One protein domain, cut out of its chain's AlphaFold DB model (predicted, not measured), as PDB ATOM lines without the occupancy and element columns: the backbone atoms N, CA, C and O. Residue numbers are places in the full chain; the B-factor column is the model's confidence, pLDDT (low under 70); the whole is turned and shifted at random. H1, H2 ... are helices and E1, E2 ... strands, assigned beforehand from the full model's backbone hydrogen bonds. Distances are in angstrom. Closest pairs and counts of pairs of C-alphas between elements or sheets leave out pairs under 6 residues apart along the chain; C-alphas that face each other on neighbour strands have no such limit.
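AT A GLANCE: This is residues 147 to 161 and 168 to 202 of the 499 residues of a protein of Massilia sp. Se16.2.3 (UniProt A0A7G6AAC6). A small, closed ring of H1, H2, the E1 and E2 hairpin and H4 is crossed on one side by H3, which reaches from H1 to the hairpin. H1 and H2 follow each other along one side, and the end of H4 comes back to the start of H1. The printed part has 50 residues, mostly helix, in the order H1, H2, H3, E1, E2, H4, with one antiparallel sheet, E1 - E2. It is compact, with a radius of gyration of the C-alphas of 9.8 A and spans of 27 by 21 by 19 A.

HOW THE PARTS SIT: H1, residues 147 to 154, and H2, residues 156 to 160, meet only through their link. H3, residues 171 to 181, only just touches H1, with 3 pairs of C-alphas within 8 A, the closest those of Asn 151 and Thr 171 at 6.3 A; their lines are about perpendicular, at 78 degrees. The hairpin of E1, residues 183 to 186, and E2, residues 189 to 192, is antiparallel at 156 degrees, with N 184 and O 191 within hydrogen-bond range at 3.0 A. The closest C-alphas of H2 and E1, Ser 157 and Val 186, are 5.1 A apart. H4, residues 193 to 201, touches H1 at a steep tilt of 38 degrees, opposite ways; their closest C-alphas, Arg 147 and Asp 200, are 4.3 A apart. H4 is close to H3 but not clearly touching, and apart from H2. In H1, H2, H3 and H4 every O i to N i+4 pair is within hydrogen-bond range.

IN THESE COORDINATES: H1 begins at C-alpha 147, (-25.294, 15.355, 36.602), and is 10.5 A long; H2 is 6.2 A. H3 is 15.3 A, E1 9.9 A and E2 9.7 A. H4, 12.2 A, ends at C-alpha 201, (-29.103, 19.277, 41.339).

THE WHOLE: The C-alphas farthest apart, of Arg 161 and Cys 202, are 28.5 A apart. Residues 162 to 167 are cut out, with 10.2 A from C-alpha 161 to C-alpha 168. Residues 158 to 161 and 168 to 169 are under 70 in pLDDT.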
ATOM      1  N   ARG A 147     -25.540  16.801  36.456       95.69
ATOM      2  CA  ARG A 147     -25.294  15.355  36.602       95.69
ATOM      3  C   ARG A 147     -24.537  14.755  35.417       95.69
ATOM      4  O   ARG A 147     -23.654  13.922  35.616       95.69
ATOM      5  N   ALA A 148     -24.854  15.175  34.189       92.75
ATOM      6  CA  ALA A 148     -24.135  14.733  32.994       92.75
ATOM      7  C   ALA A 148     -22.715  15.324  32.936       92.75
ATOM      8  O   ALA A 148     -21.778  14.603  32.597       92.75
ATOM      9  N   CYS A 149     -22.539  16.588  33.346       95.12
ATOM     10  CA  CYS A 149     -21.220  17.212  33.489       95.12
ATOM     11  C   CYS A 149     -20.350  16.472  34.517       95.12
ATOM     12  O   CYS A 149     -19.245  16.046  34.194       95.12
ATOM     13  N   MET A 150     -20.858  16.260  35.734       95.88
ATOM     14  CA  MET A 150     -20.144  15.572  36.816       95.88
ATOM     15  C   MET A 150     -19.838  14.112  36.465       95.88
ATOM     16  O   MET A 150     -18.752  13.626  36.762       95.88
ATOM     17  N   ASN A 151     -20.742  13.415  35.766       93.44
ATOM     18  CA  ASN A 151     -20.462  12.071  35.251       93.44
ATOM     19  C   ASN A 151     -19.342  12.069  34.201       93.44
ATOM     20  O   ASN A 151     -18.500  11.176  34.226       93.44
ATOM     21  N   GLY A 152     -19.323  13.047  33.289       91.94
ATOM     22  CA  GLY A 152     -18.252  13.196  32.301       91.94
ATOM     23  C   GLY A 152     -16.906  13.541  32.941       91.94
ATOM     24  O   GLY A 152     -15.891  12.964  32.566       91.94
ATOM     25  N   PHE A 153     -16.913  14.419  33.947       92.75
ATOM     26  CA  PHE A 153     -15.727  14.791  34.714       92.75
ATOM     27  C   PHE A 153     -15.144  13.599  35.483       92.75
ATOM     28  O   PHE A 153     -13.980  13.275  35.290       92.75
ATOM     29  N   LEU A 154     -15.942  12.885  36.287       91.69
ATOM     30  CA  LEU A 154     -15.453  11.752  37.090       91.69
ATOM     31  C   LEU A 154     -14.804  10.647  36.232       91.69
ATOM     32  O   LEU A 154     -13.772  10.098  36.624       91.69
ATOM     33  N   ARG A 155     -15.342  10.378  35.031       87.75
ATOM     34  CA  ARG A 155     -14.759   9.416  34.073       87.75
ATOM     35  C   ARG A 155     -13.342   9.777  33.620       87.75
ATOM     36  O   ARG A 155     -12.610   8.896  33.187       87.75
ATOM     37  N   LEU A 156     -12.910  11.029  33.764       83.44
ATOM     38  CA  LEU A 156     -11.527  11.408  33.480       83.44
ATOM     39  C   LEU A 156     -10.528  10.707  34.421       83.44
ATOM     40  O   LEU A 156      -9.439  10.357  33.980       83.44
ATOM     41  N   SER A 157     -10.895  10.402  35.673       74.50
ATOM     42  CA  SER A 157     -10.017   9.613  36.560       74.50
ATOM     43  C   SER A 157      -9.863   8.150  36.121       74.50
ATOM     44  O   SER A 157      -8.856   7.525  36.441       74.50
ATOM     45  N   GLU A 158     -10.815   7.618  35.341       66.50
ATOM     46  CA  GLU A 158     -10.737   6.280  34.734       66.50
ATOM     47  C   GLU A 158      -9.731   6.268  33.562       66.50
ATOM     48  O   GLU A 158      -9.224   5.213  33.199       66.50
ATOM     49  N   GLN A 159      -9.435   7.442  32.982       64.06
ATOM     50  CA  GLN A 159      -8.528   7.631  31.839       64.06
ATOM     51  C   GLN A 159      -7.121   8.111  32.230       64.06
ATOM     52  O   GLN A 159      -6.204   8.005  31.421       64.06
ATOM     53  N   LEU A 160      -6.956   8.676  33.433       62.41
ATOM     54  CA  LEU A 160      -5.692   9.256  33.913       62.41
ATOM     55  C   LEU A 160      -4.978   8.420  34.987       62.41
ATOM     56  O   LEU A 160      -3.855   8.754  35.354       62.41
ATOM     57  N   ARG A 161      -5.605   7.355  35.501       61.66
ATOM     58  CA  ARG A 161      -4.952   6.403  36.408       61.66
ATOM     59  C   ARG A 161      -4.374   5.232  35.625       61.66
ATOM     60  O   ARG A 161      -5.101   4.584  34.875       61.66
ATOM     61  N   PRO A 168     -11.752   1.700  40.963       60.38
ATOM     62  CA  PRO A 168     -13.140   1.838  40.518       60.38
ATOM     63  C   PRO A 168     -13.233   2.221  39.034       60.38
ATOM     64  O   PRO A 168     -13.057   3.377  38.664       60.38
ATOM     65  N   ARG A 169     -13.585   1.253  38.182       67.12
ATOM     66  CA  ARG A 169     -13.786   1.430  36.727       67.12
ATOM     67  C   ARG A 169     -15.212   1.865  36.354       67.12
ATOM     68  O   ARG A 169     -15.717   1.491  35.299       67.12
ATOM     69  N   SER A 170     -15.914   2.562  37.250       84.25
ATOM     70  CA  SER A 170     -17.246   3.083  36.940       84.25
ATOM     71  C   SER A 170     -17.581   4.365  37.693       84.25
ATOM     72  O   SER A 170     -17.286   4.539  38.879       84.25
ATOM     73  N   THR A 171     -18.346   5.221  37.020       88.44
ATOM     74  CA  THR A 171     -18.853   6.487  37.562       88.44
ATOM     75  C   THR A 171     -19.698   6.295  38.830       88.44
ATOM     76  O   THR A 171     -19.757   7.190  39.670       88.44
ATOM     77  N   ALA A 172     -20.339   5.131  39.002       89.44
ATOM     78  CA  ALA A 172     -21.073   4.791  40.221       89.44
ATOM     79  C   ALA A 172     -20.124   4.527  41.403       89.44
ATOM     80  O   ALA A 172     -20.328   5.074  42.485       89.44
ATOM     81  N   ALA A 173     -19.051   3.760  41.186       88.69
ATOM     82  CA  ALA A 173     -18.050   3.477  42.212       88.69
ATOM     83  C   ALA A 173     -17.224   4.727  42.583       88.69
ATOM     84  O   ALA A 173     -16.952   4.957  43.760       88.69
ATOM     85  N   LEU A 174     -16.916   5.598  41.615       90.75
ATOM     86  CA  LEU A 174     -16.292   6.905  41.873       90.75
ATOM     87  C   LEU A 174     -17.193   7.826  42.709       90.75
ATOM     88  O   LEU A 174     -16.723   8.490  43.631       90.75
ATOM     89  N   ARG A 175     -18.509   7.828  42.450       93.31
ATOM     90  CA  ARG A 175     -19.487   8.554  43.278       93.31
ATOM     91  C   ARG A 175     -19.618   7.970  44.686       93.31
ATOM     92  O   ARG A 175     -19.817   8.739  45.624       93.31
ATOM     93  N   ALA A 176     -19.466   6.655  44.848       91.94
ATOM     94  CA  ALA A 176     -19.409   6.017  46.162       91.94
ATOM     95  C   ALA A 176     -18.138   6.419  46.934       91.94
ATOM     96  O   ALA A 176     -18.246   6.828  48.088       91.94
ATOM     97  N   GLN A 177     -16.959   6.411  46.295       90.31
ATOM     98  CA  GLN A 177     -15.716   6.907  46.909       90.31
ATOM     99  C   GLN A 177     -15.837   8.373  47.339       90.31
ATOM    100  O   GLN A 177     -15.573   8.691  48.495       90.31
ATOM    101  N   LEU A 178     -16.319   9.250  46.454       93.38
ATOM    102  CA  LEU A 178     -16.585  10.654  46.773       93.38
ATOM    103  C   LEU A 178     -17.524  10.804  47.986       93.38
ATOM    104  O   LEU A 178     -17.276  11.632  48.860       93.38
ATOM    105  N   ALA A 179     -18.587   9.997  48.072       93.94
ATOM    106  CA  ALA A 179     -19.523  10.032  49.196       93.94
ATOM    107  C   ALA A 179     -18.913   9.554  50.529       93.94
ATOM    108  O   ALA A 179     -19.329  10.044  51.577       93.94
ATOM    109  N   VAL A 180     -17.938   8.636  50.493       95.00
ATOM    110  CA  VAL A 180     -17.222   8.121  51.676       95.00
ATOM    111  C   VAL A 180     -16.116   9.075  52.135       95.00
ATOM    112  O   VAL A 180     -16.012   9.363  53.323       95.00
ATOM    113  N   HIS A 181     -15.297   9.580  51.209       93.38
ATOM    114  CA  HIS A 181     -14.118  10.394  51.527       93.38
ATOM    115  C   HIS A 181     -14.408  11.901  51.620       93.38
ATOM    116  O   HIS A 181     -13.564  12.661  52.081       93.38
ATOM    117  N   GLY A 182     -15.589  12.361  51.190       95.38
ATOM    118  CA  GLY A 182     -15.984  13.776  51.218       95.38
ATOM    119  C   GLY A 182     -15.424  14.617  50.064       95.38
ATOM    120  O   GLY A 182     -16.006  15.653  49.735       95.38
ATOM    121  N   ALA A 183     -14.363  14.148  49.407       95.38
ATOM    122  CA  ALA A 183     -13.804  14.689  48.172       95.38
ATOM    123  C   ALA A 183     -13.225  13.566  47.288       95.38
ATOM    124  O   ALA A 183     -13.101  12.422  47.732       95.38
ATOM    125  N   ILE A 184     -12.898  13.879  46.032       93.56
ATOM    126  CA  ILE A 184     -12.176  12.981  45.119       93.56
ATOM    127  C   ILE A 184     -11.255  13.781  44.188       93.56
ATOM    128  O   ILE A 184     -11.659  14.808  43.645       93.56
ATOM    129  N   GLU A 185     -10.026  13.304  43.997       93.12
ATOM    130  CA  GLU A 185      -9.070  13.845  43.024       93.12
ATOM    131  C   GLU A 185      -9.370  13.307  41.617       93.12
ATOM    132  O   GLU A 185      -9.595  12.107  41.432       93.12
ATOM    133  N   VAL A 186      -9.400  14.210  40.632       90.75
ATOM    134  CA  VAL A 186      -9.611  13.901  39.214       90.75
ATOM    135  C   VAL A 186      -8.736  14.806  38.337       90.75
ATOM    136  O   VAL A 186      -9.080  15.957  38.065       90.75
ATOM    137  N   GLY A 187      -7.614  14.277  37.852       86.31
ATOM    138  CA  GLY A 187      -6.731  14.968  36.908       86.31
ATOM    139  C   GLY A 187      -6.043  16.205  37.489       86.31
ATOM    140  O   GLY A 187      -5.873  17.191  36.774       86.31
ATOM    141  N   GLY A 188      -5.698  16.169  38.779       90.19
ATOM    142  CA  GLY A 188      -5.115  17.289  39.526       90.19
ATOM    143  C   GLY A 188      -6.135  18.193  40.230       90.19
ATOM    144  O   GLY A 188      -5.737  19.145  40.894       90.19
ATOM    145  N   TYR A 189      -7.436  17.903  40.120       94.00
ATOM    146  CA  TYR A 189      -8.509  18.695  40.730       94.00
ATOM    147  C   TYR A 189      -9.214  17.884  41.819       94.00
ATOM    148  O   TYR A 189      -9.927  16.926  41.518       94.00
ATOM    149  N   GLU A 190      -9.053  18.272  43.085       95.81
ATOM    150  CA  GLU A 190      -9.824  17.693  44.191       95.81
ATOM    151  C   GLU A 190     -11.212  18.343  44.266       95.81
ATOM    152  O   GLU A 190     -11.343  19.511  44.633       95.81
ATOM    153  N   VAL A 191     -12.265  17.597  43.922       95.81
ATOM    154  CA  VAL A 191     -13.651  18.083  43.968       95.81
ATOM    155  C   VAL A 191     -14.381  17.557  45.206       95.81
ATOM    156  O   VAL A 191     -14.417  16.354  45.466       95.81
ATOM    157  N   ALA A 192     -14.988  18.461  45.977       97.19
ATOM    158  CA  ALA A 192     -15.680  18.126  47.221       97.19
ATOM    159  C   ALA A 192     -17.175  17.803  47.020       97.19
ATOM    160  O   ALA A 192     -17.853  18.380  46.162       97.19
ATOM    161  N   VAL A 193     -17.723  16.938  47.883       97.75
ATOM    162  CA  VAL A 193     -19.140  16.518  47.906       97.75
ATOM    163  C   VAL A 193     -20.145  17.677  47.802       97.75
ATOM    164  O   VAL A 193     -21.110  17.511  47.051       97.75
ATOM    165  N   PRO A 194     -19.992  18.826  48.499       97.88
ATOM    166  CA  PRO A 194     -20.953  19.926  48.399       97.88
ATOM    167  C   PRO A 194     -21.089  20.467  46.972       97.88
ATOM    168  O   PRO A 194     -22.207  20.622  46.487       97.88
ATOM    169  N   LEU A 195     -19.966  20.671  46.274       98.12
ATOM    170  CA  LEU A 195     -19.961  21.198  44.910       98.12
ATOM    171  C   LEU A 195     -20.572  20.196  43.928       98.12
ATOM    172  O   LEU A 195     -21.450  20.560  43.150       98.12
ATOM    173  N   VAL A 196     -20.182  18.918  44.012       97.62
ATOM    174  CA  VAL A 196     -20.749  17.873  43.142       97.62
ATOM    175  C   VAL A 196     -22.252  17.715  43.373       97.62
ATOM    176  O   VAL A 196     -22.982  17.557  42.402       97.62
ATOM    177  N   LYS A 197     -22.739  17.803  44.622       97.69
ATOM    178  CA  LYS A 197     -24.179  17.750  44.936       97.69
ATOM    179  C   LYS A 197     -24.953  18.951  44.390       97.69
ATOM    180  O   LYS A 197     -26.037  18.748  43.849       97.69
ATOM    181  N   ALA A 198     -24.413  20.164  44.510       97.69
ATOM    182  CA  ALA A 198     -25.048  21.367  43.973       97.69
ATOM    183  C   ALA A 198     -25.122  21.327  42.435       97.69
ATOM    184  O   ALA A 198     -26.191  21.532  41.862       97.69
ATOM    185  N   VAL A 199     -24.029  20.939  41.765       97.62
ATOM    186  CA  VAL A 199     -24.020  20.757  40.306       97.62
ATOM    187  C   VAL A 199     -24.969  19.625  39.880       97.62
ATOM    188  O   VAL A 199     -25.741  19.802  38.945       97.62
ATOM    189  N   ASP A 200     -24.991  18.484  40.577       96.81
ATOM    190  CA  ASP A 200     -25.916  17.363  40.312       96.81
ATOM    191  C   ASP A 200     -27.407  17.736  40.386       96.81
ATOM    192  O   ASP A 200     -28.236  17.032  39.797       96.81
ATOM    193  N   ALA A 201     -27.744  18.770  41.162       96.25
ATOM    194  CA  ALA A 201     -29.103  19.277  41.339       96.25
ATOM    195  C   ALA A 201     -29.504  20.296  40.259       96.25
ATOM    196  O   ALA A 201     -30.696  20.474  40.006       96.25
ATOM    197  N   CYS A 202     -28.534  20.937  39.598       95.19
ATOM    198  CA  CYS A 202     -28.801  21.884  38.524       95.19
ATOM    199  C   CYS A 202     -29.126  21.144  37.212       95.19
ATOM    200  O   CYS A 202     -28.271  20.487  36.606       95.19
TER     201      CYS A 202